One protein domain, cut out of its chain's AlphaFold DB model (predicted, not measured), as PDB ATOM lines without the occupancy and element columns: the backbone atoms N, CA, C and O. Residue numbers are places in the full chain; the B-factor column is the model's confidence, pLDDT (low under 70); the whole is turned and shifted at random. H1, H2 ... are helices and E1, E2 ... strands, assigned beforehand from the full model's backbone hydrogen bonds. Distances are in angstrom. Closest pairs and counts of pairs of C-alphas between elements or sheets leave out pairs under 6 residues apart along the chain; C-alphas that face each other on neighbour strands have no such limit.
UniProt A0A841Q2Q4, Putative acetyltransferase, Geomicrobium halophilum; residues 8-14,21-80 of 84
ATOM      1  N   SER A   8      -1.463   2.474 -14.005       95.81
ATOM      2  CA  SER A   8      -2.469   3.465 -13.622       95.81
ATOM      3  C   SER A   8      -2.864   3.292 -12.160       95.81
ATOM      4  O   SER A   8      -2.884   2.171 -11.658       95.81
ATOM      5  N   LEU A   9      -3.221   4.396 -11.504       97.19
ATOM      6  CA  LEU A   9      -3.950   4.377 -10.237       97.19
ATOM      7  C   LEU A   9      -5.439   4.515 -10.535       97.19
ATOM      8  O   LEU A   9      -5.852   5.466 -11.202       97.19
ATOM      9  N   ILE A  10      -6.236   3.573 -10.049       97.00
ATOM     10  CA  ILE A  10      -7.689   3.554 -10.241       97.00
ATOM     11  C   ILE A  10      -8.416   3.541  -8.899       97.00
ATOM     12  O   ILE A  10      -7.832   3.203  -7.870       97.00
ATOM     13  N   LYS A  11      -9.703   3.889  -8.905       97.88
ATOM     14  CA  LYS A  11     -10.566   3.651  -7.746       97.88
ATOM     15  C   LYS A  11     -10.847   2.150  -7.584       97.88
ATOM     16  O   LYS A  11     -10.930   1.454  -8.598       97.88
ATOM     17  N   PRO A  12     -11.031   1.667  -6.343       97.81
ATOM     18  CA  PRO A  12     -11.539   0.331  -6.070       97.81
ATOM     19  C   PRO A  12     -12.817   0.047  -6.858       97.81
ATOM     20  O   PRO A  12     -13.746   0.854  -6.855       97.81
ATOM     21  N   SER A  13     -12.876  -1.096  -7.534       97.12
ATOM     22  CA  SER A  13     -14.061  -1.500  -8.289       97.12
ATOM     23  C   SER A  13     -14.226  -3.015  -8.303       97.12
ATOM     24  O   SER A  13     -13.277  -3.779  -8.115       97.12
ATOM     25  N   PHE A  14     -15.457  -3.460  -8.539       97.62
ATOM     26  CA  PHE A  14     -15.794  -4.881  -8.556       97.62
ATOM     27  C   PHE A  14     -15.068  -5.659  -9.666       97.62
ATOM     28  O   PHE A  14     -14.760  -6.836  -9.502       97.62
ATOM     29  N   LEU A  21      -8.164 -10.366  -4.698       97.69
ATOM     30  CA  LEU A  21      -8.156 -11.561  -3.853       97.69
ATOM     31  C   LEU A  21      -6.939 -12.444  -4.142       97.69
ATOM     32  O   LEU A  21      -6.349 -12.976  -3.203       97.69
ATOM     33  N   SER A  22      -6.536 -12.560  -5.412       97.19
ATOM     34  CA  SER A  22      -5.326 -13.288  -5.805       97.19
ATOM     35  C   SER A  22      -4.080 -12.683  -5.160       97.19
ATOM     36  O   SER A  22      -3.333 -13.405  -4.506       97.19
ATOM     37  N   MET A  23      -3.891 -11.365  -5.286       96.50
ATOM     38  CA  MET A  23      -2.758 -10.651  -4.690       96.50
ATOM     39  C   MET A  23      -2.747 -10.793  -3.162       96.50
ATOM     40  O   MET A  23      -1.732 -11.143  -2.568       96.50
ATOM     41  N   LEU A  24      -3.895 -10.574  -2.510       96.88
ATOM     42  CA  LEU A  24      -3.998 -10.673  -1.055       96.88
ATOM     43  C   LEU A  24      -3.697 -12.093  -0.550       96.88
ATOM     44  O   LEU A  24      -3.088 -12.255   0.508       96.88
ATOM     45  N   ASN A  25      -4.133 -13.122  -1.280       96.50
ATOM     46  CA  ASN A  25      -3.857 -14.513  -0.936       96.50
ATOM     47  C   ASN A  25      -2.375 -14.867  -1.120       96.50
ATOM     48  O   ASN A  25      -1.806 -15.527  -0.254       96.50
ATOM     49  N   GLU A  26      -1.752 -14.398  -2.202       96.38
ATOM     50  CA  GLU A  26      -0.315 -14.555  -2.446       96.38
ATOM     51  C   GLU A  26       0.504 -13.969  -1.288       96.38
ATOM     52  O   GLU A  26       1.272 -14.692  -0.653       96.38
ATOM     53  N   TRP A  27       0.255 -12.709  -0.920       95.69
ATOM     54  CA  TRP A  27       0.968 -12.046   0.177       95.69
ATOM     55  C   TRP A  27       0.769 -12.747   1.522       95.69
ATOM     56  O   TRP A  27       1.727 -12.933   2.270       95.69
ATOM     57  N   LYS A  28      -0.454 -13.206   1.820       94.12
ATOM     58  CA  LYS A  28      -0.722 -14.007   3.026       94.12
ATOM     59  C   LYS A  28       0.052 -15.325   3.020       94.12
ATOM     60  O   LYS A  28       0.578 -15.712   4.058       94.12
ATOM     61  N   SER A  29       0.122 -16.003   1.873       96.00
ATOM     62  CA  SER A  29       0.838 -17.279   1.744       96.00
ATOM     63  C   SER A  29       2.356 -17.134   1.861       96.00
ATOM     64  O   SER A  29       3.014 -18.052   2.340       96.00
ATOM     65  N   ASN A  30       2.889 -15.966   1.496       95.25
ATOM     66  CA  ASN A  30       4.304 -15.622   1.620       95.25
ATOM     67  C   ASN A  30       4.673 -15.034   2.995       95.25
ATOM     68  O   ASN A  30       5.808 -14.598   3.178       95.25
ATOM     69  N   GLU A  31       3.731 -14.979   3.947       92.69
ATOM     70  CA  GLU A  31       3.906 -14.326   5.255       92.69
ATOM     71  C   GLU A  31       4.339 -12.849   5.144       92.69
ATOM     72  O   GLU A  31       4.992 -12.289   6.029       92.69
ATOM     73  N   GLU A  32       3.960 -12.188   4.048       92.94
ATOM     74  CA  GLU A  32       4.270 -10.783   3.838       92.94
ATOM     75  C   GLU A  32       3.469  -9.900   4.794       92.94
ATOM     76  O   GLU A  32       2.299 -10.140   5.120       92.94
ATOM     77  N   LYS A  33       4.101  -8.814   5.243       92.56
ATOM     78  CA  LYS A  33       3.428  -7.830   6.080       92.56
ATOM     79  C   LYS A  33       2.405  -7.063   5.244       92.56
ATOM     80  O   LYS A  33       2.778  -6.237   4.415       92.56
ATOM     81  N   LEU A  34       1.124  -7.250   5.545       94.50
ATOM     82  CA  LEU A  34       0.045  -6.494   4.915       94.50
ATOM     83  C   LEU A  34       0.056  -5.041   5.405       94.50
ATOM     84  O   LEU A  34      -0.267  -4.738   6.552       94.50
ATOM     85  N   VAL A  35       0.450  -4.124   4.531       92.69
ATOM     86  CA  VAL A  35       0.331  -2.674   4.716       92.69
ATOM     87  C   VAL A  35      -0.098  -2.056   3.384       92.69
ATOM     88  O   VAL A  35       0.402  -2.501   2.354       92.69
ATOM     89  N   PRO A  36      -1.003  -1.060   3.364       93.38
ATOM     90  CA  PRO A  36      -1.600  -0.341   4.494       93.38
ATOM     91  C   PRO A  36      -2.763  -1.089   5.175       93.38
ATOM     92  O   PRO A  36      -3.112  -2.211   4.816       93.38
ATOM     93  N   PHE A  37      -3.365  -0.477   6.204       92.94
ATOM     94  CA  PHE A  37      -4.369  -1.137   7.049       92.94
ATOM     95  C   PHE A  37      -5.617  -1.610   6.287       92.94
ATOM     96  O   PHE A  37      -6.225  -2.591   6.705       92.94
ATOM     97  N   VAL A  38      -5.976  -0.961   5.171       95.12
ATOM     98  CA  VAL A  38      -7.146  -1.316   4.346       95.12
ATOM     99  C   VAL A  38      -7.077  -2.743   3.784       95.12
ATOM    100  O   VAL A  38      -8.114  -3.335   3.510       95.12
ATOM    101  N   LEU A  39      -5.884  -3.346   3.705       96.69
ATOM    102  CA  LEU A  39      -5.700  -4.756   3.331       96.69
ATOM    103  C   LEU A  39      -6.231  -5.753   4.376       96.69
ATOM    104  O   LEU A  39      -6.325  -6.945   4.092       96.69
ATOM    105  N   HIS A  40      -6.561  -5.283   5.582       95.75
ATOM    106  CA  HIS A  40      -7.148  -6.099   6.646       95.75
ATOM    107  C   HIS A  40      -8.677  -6.013   6.696       95.75
ATOM    108  O   HIS A  40      -9.278  -6.648   7.562       95.75
ATOM    109  N   LEU A  41      -9.308  -5.223   5.820       95.94
ATOM    110  CA  LEU A  41     -10.766  -5.186   5.730       95.94
ATOM    111  C   LEU A  41     -11.307  -6.568   5.347       95.94
ATOM    112  O   LEU A  41     -10.671  -7.313   4.597       95.94
ATOM    113  N   ASP A  42     -12.493  -6.897   5.859       96.75
ATOM    114  CA  ASP A  42     -13.197  -8.103   5.436       96.75
ATOM    115  C   ASP A  42     -13.555  -7.984   3.951       96.75
ATOM    116  O   ASP A  42     -14.134  -6.989   3.513       96.75
ATOM    117  N   THR A  43     -13.171  -8.994   3.173       97.38
ATOM    118  CA  THR A  43     -13.362  -9.031   1.724       97.38
ATOM    119  C   THR A  43     -14.635  -9.774   1.315       97.38
ATOM    120  O   THR A  43     -14.854  -9.943   0.116       97.38
ATOM    121  N   HIS A  44     -15.445 -10.270   2.262       96.69
ATOM    122  CA  HIS A  44     -16.654 -11.046   1.978       96.69
ATOM    123  C   HIS A  44     -17.889 -10.480   2.704       96.69
ATOM    124  O   HIS A  44     -17.961 -10.561   3.927       96.69
ATOM    125  N   PRO A  45     -18.917  -9.987   1.982       97.69
ATOM    126  CA  PRO A  45     -18.998  -9.802   0.526       97.69
ATOM    127  C   PRO A  45     -18.050  -8.710  -0.001       97.69
ATOM    128  O   PRO A  45     -17.817  -7.707   0.675       97.69
ATOM    129  N   PHE A  46     -17.531  -8.865  -1.223       98.38
ATOM    130  CA  PHE A  46     -16.550  -7.927  -1.786       98.38
ATOM    131  C   PHE A  46     -17.137  -6.525  -1.988       98.38
ATOM    132  O   PHE A  46     -16.475  -5.514  -1.767       98.38
ATOM    133  N   GLU A  47     -18.419  -6.451  -2.326       98.31
ATOM    134  CA  GLU A  47     -19.185  -5.217  -2.467       98.31
ATOM    135  C   GLU A  47     -19.246  -4.428  -1.155       98.31
ATOM    136  O   GLU A  47     -19.196  -3.199  -1.172       98.31
ATOM    137  N   MET A  48     -19.294  -5.118  -0.010       98.25
ATOM    138  CA  MET A  48     -19.277  -4.472   1.304       98.25
ATOM    139  C   MET A  48     -17.903  -3.882   1.624       98.25
ATOM    140  O   MET A  48     -17.820  -2.791   2.194       98.25
ATOM    141  N   MET A  49     -16.824  -4.549   1.206       98.19
ATOM    142  CA  MET A  49     -15.474  -3.990   1.290       98.19
ATOM    143  C   MET A  49     -15.363  -2.714   0.443       98.19
ATOM    144  O   MET A  49     -14.891  -1.691   0.936       98.19
ATOM    145  N   LEU A  50     -15.852  -2.738  -0.803       98.38
ATOM    146  CA  LEU A  50     -15.867  -1.561  -1.679       98.38
ATOM    147  C   LEU A  50     -16.680  -0.412  -1.071       98.38
ATOM    148  O   LEU A  50     -16.202   0.721  -1.043       98.38
ATOM    149  N   LYS A  51     -17.862  -0.709  -0.517       98.12
ATOM    150  CA  LYS A  51     -18.684   0.282   0.188       98.12
ATOM    151  C   LYS A  51     -17.951   0.883   1.385       98.12
ATOM    152  O   LYS A  51     -18.041   2.084   1.599       98.12
ATOM    153  N   THR A  52     -17.208   0.070   2.136       97.38
ATOM    154  CA  THR A  52     -16.402   0.538   3.273       97.38
ATOM    155  C   THR A  52     -15.318   1.520   2.821       97.38
ATOM    156  O   THR A  52     -15.121   2.551   3.457       97.38
ATOM    157  N   LEU A  53     -14.638   1.236   1.704       97.56
ATOM    158  CA  LEU A  53     -13.626   2.137   1.139       97.56
ATOM    159  C   LEU A  53     -14.235   3.462   0.658       97.56
ATOM    160  O   LEU A  53     -13.649   4.517   0.885       97.56
ATOM    161  N   GLU A  54     -15.413   3.416   0.033       97.88
ATOM    162  CA  GLU A  54     -16.166   4.611  -0.368       97.88
ATOM    163  C   GLU A  54     -16.625   5.424   0.854       97.88
ATOM    164  O   GLU A  54     -16.444   6.637   0.902       97.88
ATOM    165  N   ASP A  55     -17.153   4.756   1.882       97.19
ATOM    166  CA  ASP A  55     -17.557   5.387   3.138       97.19
ATOM    167  C   ASP A  55     -16.378   6.117   3.796       97.19
ATOM    168  O   ASP A  55     -16.518   7.259   4.240       97.19
ATOM    169  N   TYR A  56     -15.192   5.502   3.792       96.50
ATOM    170  CA  TYR A  56     -13.986   6.124   4.329       96.50
ATOM    171  C   TYR A  56     -13.564   7.377   3.556       96.50
ATOM    172  O   TYR A  56     -13.095   8.340   4.166       96.50
ATOM    173  N   GLU A  57     -13.756   7.397   2.238       96.94
ATOM    174  CA  GLU A  57     -13.490   8.569   1.404       96.94
ATOM    175  C   GLU A  57     -14.500   9.694   1.668       96.94
ATOM    176  O   GLU A  57     -14.122  10.860   1.794       96.94
ATOM    177  N   GLU A  58     -15.777   9.349   1.830       96.56
ATOM    178  CA  GLU A  58     -16.874  10.298   2.049       96.56
ATOM    179  C   GLU A  58     -17.044  10.729   3.515       96.56
ATOM    180  O   GLU A  58     -17.983  11.456   3.851       96.56
ATOM    181  N   SER A  59     -16.148  10.296   4.404       94.12
ATOM    182  CA  SER A  59     -16.250  10.501   5.856       94.12
ATOM    183  C   SER A  59     -17.525   9.932   6.494       94.12
ATOM    184  O   SER A  59     -17.997  10.428   7.520       94.12
ATOM    185  N   LYS A  60     -18.093   8.879   5.903       94.62
ATOM    186  CA  LYS A  60     -19.252   8.142   6.415       94.62
ATOM    187  C   LYS A  60     -18.773   6.927   7.202       94.62
ATOM    188  O   LYS A  60     -17.782   6.307   6.845       94.62
ATOM    189  N   ASN A  61     -19.469   6.590   8.289       90.56
ATOM    190  CA  ASN A  61     -19.213   5.373   9.076       90.56
ATOM    191  C   ASN A  61     -17.733   5.155   9.470       90.56
ATOM    192  O   ASN A  61     -17.283   4.019   9.625       90.56
ATOM    193  N   LEU A  62     -16.968   6.241   9.636       90.44
ATOM    194  CA  LEU A  62     -15.549   6.171   9.958       90.44
ATOM    195  C   LEU A  62     -15.341   5.622  11.377       90.44
ATOM    196  O   LEU A  62     -15.948   6.127  12.330       90.44
ATOM    197  N   PRO A  63     -14.436   4.645  11.559       88.00
ATOM    198  CA  PRO A  63     -13.952   4.272  12.876       88.00
ATOM    199  C   PRO A  63     -13.432   5.487  13.649       88.00
ATOM    200  O   PRO A  63     -12.845   6.416  13.087       88.00
ATOM    201  N   GLN A  64     -13.620   5.471  14.968       86.56
ATOM    202  CA  GLN A  64     -13.186   6.567  15.826       86.56
ATOM    203  C   GLN A  64     -11.678   6.819  15.641       86.56
ATOM    204  O   GLN A  64     -10.882   5.886  15.727       86.56
ATOM    205  N   LYS A  65     -11.294   8.089  15.449       88.12
ATOM    206  CA  LYS A  65      -9.915   8.563  15.189       88.12
ATOM    207  C   LYS A  65      -9.380   8.346  13.767       88.12
ATOM    208  O   LYS A  65      -8.224   8.692  13.531       88.12
ATOM    209  N   LEU A  66     -10.176   7.841  12.825       88.75
ATOM    210  CA  LEU A  66      -9.825   7.927  11.407       88.75
ATOM    211  C   LEU A  66     -10.281   9.264  10.817       88.75
ATOM    212  O   LEU A  66     -11.358   9.771  11.128       88.75
ATOM    213  N   VAL A  67      -9.425   9.830   9.972       92.00
ATOM    214  CA  VAL A  67      -9.778  10.915   9.051       92.00
ATOM    215  C   VAL A  67     -10.216  10.309   7.721       92.00
ATOM    216  O   VAL A  67      -9.958   9.131   7.473       92.00
ATOM    217  N   ALA A  68     -10.858  11.110   6.870       95.00
ATOM    218  CA  ALA A  68     -11.203  10.692   5.518       95.00
ATOM    219  C   ALA A  68      -9.965  10.167   4.782       95.00
ATOM    220  O   ALA A  68      -8.913  10.817   4.797       95.00
ATOM    221  N   ILE A  69     -10.092   9.013   4.135       93.94
ATOM    222  CA  ILE A  69      -9.015   8.430   3.338       93.94
ATOM    223  C   ILE A  69      -9.548   7.940   2.002       93.94
ATOM    224  O   ILE A  69     -10.584   7.291   1.926       93.94
ATOM    225  N   SER A  70      -8.799   8.214   0.944       96.12
ATOM    226  CA  SER A  70      -9.048   7.632  -0.369       96.12
ATOM    227  C   SER A  70      -8.090   6.469  -0.588       96.12
ATOM    228  O   SER A  70      -6.893   6.596  -0.338       96.12
ATOM    229  N   THR A  71      -8.605   5.351  -1.092       97.62
ATOM    230  CA  THR A  71      -7.791   4.205  -1.521       97.62
ATOM    231  C   THR A  71      -7.713   4.193  -3.042       97.62
ATOM    232  O   THR A  71      -8.716   4.454  -3.709       97.62
ATOM    233  N   TYR A  72      -6.534   3.902  -3.591       97.75
ATOM    234  CA  TYR A  72      -6.324   3.744  -5.028       97.75
ATOM    235  C   TYR A  72      -5.566   2.456  -5.289       97.75
ATOM    236  O   TYR A  72      -4.625   2.137  -4.577       97.75
ATOM    237  N   TRP A  73      -5.944   1.730  -6.331       97.81
ATOM    238  CA  TRP A  73      -5.267   0.498  -6.709       97.81
ATOM    239  C   TRP A  73      -4.298   0.757  -7.849       97.81
ATOM    240  O   TRP A  73      -4.662   1.366  -8.859       97.81
ATOM    241  N   LEU A  74      -3.064   0.287  -7.687       97.62
ATOM    242  CA  LEU A  74      -2.071   0.276  -8.750       97.62
ATOM    243  C   LEU A  74      -2.349  -0.914  -9.658       97.62
ATOM    244  O   LEU A  74      -2.264  -2.062  -9.226       97.62
ATOM    245  N   ILE A  75      -2.635  -0.637 -10.926       96.62
ATOM    246  CA  ILE A  75      -2.880  -1.666 -11.933       96.62
ATOM    247  C   ILE A  75      -1.837  -1.625 -13.046       96.62
ATOM    248  O   ILE A  75      -1.307  -0.566 -13.391       96.62
ATOM    249  N   LYS A  76      -1.590  -2.791 -13.636       95.12
ATOM    250  CA  LYS A  76      -0.788  -3.026 -14.832       95.12
ATOM    251  C   LYS A  76      -1.672  -3.579 -15.946       95.12
ATOM    252  O   LYS A  76      -2.495  -4.462 -15.713       95.12
ATOM    253  N   ASP A  77      -1.487  -3.056 -17.158       90.38
ATOM    254  CA  ASP A  77      -2.108  -3.552 -18.396       90.38
ATOM    255  C   ASP A  77      -3.636  -3.772 -18.265       90.38
ATOM    256  O   ASP A  77      -4.203  -4.755 -18.736       90.38
ATOM    257  N   GLN A  78      -4.298  -2.812 -17.606       83.75
ATOM    258  CA  GLN A  78      -5.750  -2.686 -17.385       83.75
ATOM    259  C   GLN A  78      -6.413  -3.669 -16.414       83.75
ATOM    260  O   GLN A  78      -7.460  -3.314 -15.897       83.75
ATOM    261  N   HIS A  79      -5.835  -4.835 -16.115       83.75
ATOM    262  CA  HIS A  79      -6.547  -5.868 -15.335       83.75
ATOM    263  C   HIS A  79      -5.739  -6.462 -14.180       83.75
ATOM    264  O   HIS A  79      -6.291  -7.185 -13.353       83.75
ATOM    265  N   HIS A  80      -4.436  -6.186 -14.111       93.19
ATOM    266  CA  HIS A  80      -3.573  -6.804 -13.114       93.19
ATOM    267  C   HIS A  80      -3.290  -5.839 -11.966       93.19
ATOM    268  O   HIS A  80      -2.529  -4.888 -12.126       93.19
TER     269      HIS A  80
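This is residues 8 to 14 and 21 to 80 of the 84 residues of the protein "Putative acetyltransferase" of Geomicrobium halophilum (UniProt A0A841Q2Q4). Picture an open frame of three helices that touch one another nowhere, with a small two-stranded antiparallel ribbon, E1 beside E2, on another side of it. H1 is at one corner, where residues 25 to 31 stick out free; short H2 comes between H1 and the longest helix, H3, along the chain, and after H3 the long unnamed stretch of residues 58 to 72 loops out and returns to E2. The printed part has 67 residues, with three named helices and two named strands in the order E1, H1, H2, H3, E2. The class is mixed, helices and strands, with under half of the residues in named elements. The whole is only just compact, close to loose, with a radius of gyration of the C-alphas of 12.7 A and spans of 32 by 27 by 20 A.

Find C-alpha 8 at (-2.469, 3.465, -13.622); there E1 begins, residues 8 to 10, 6.2 A from first to last C-alpha. Beyond the cut, look for C-alpha 21 at (-8.156, -11.561, -3.853), where H1 begins; it covers residues 21 to 29 and is 12.0 A long. H2 is residues 37 to 40, 5.7 A long. H3 runs from residue 46 to 57 over 17.1 A. E2, residues 73 to 76, is 9.9 A long and ends with C-alpha 76 at (-0.788, -3.026, -14.832).

Start at the sheet, where E1 and E2 are antiparallel neighbours at 142 degrees between their directions. C-alphas 9 and 74 face each other at 4.7 A. Look there for N 73 and O 10, 2.8 A apart, and N 75 and O 8, 2.9 A apart, both within hydrogen-bond range. Next, H1 and H2 are close but not clearly touching, the closest C-alphas being those of Leu 24 and Leu 39, 7.6 A apart. H2 and H3 are only just apart, with their closest C-alphas at 8.0 A. H1 is apart from H3 and from E2, and H2 is apart from both strands. E1 and H3 are apart too. In H1 and H3 every O i to N i+4 pair is within hydrogen-bond range; H2 is too short for such a pair.

The two C-alphas farthest apart are those of Gln 64 and Asp 77, at 37.4 A. Residues 15 to 20 are not printed, and C-alphas 14 and 21 are 11.2 A apart across this cut, which interrupts the link from E1 to H1. Of the links that are printed whole, H2 to H3 is tight, H1 to H2 is short and H3 to E2, with 15 residues, is long. The mean pLDDT of the printed part is 95.0, and no printed residue is under 70.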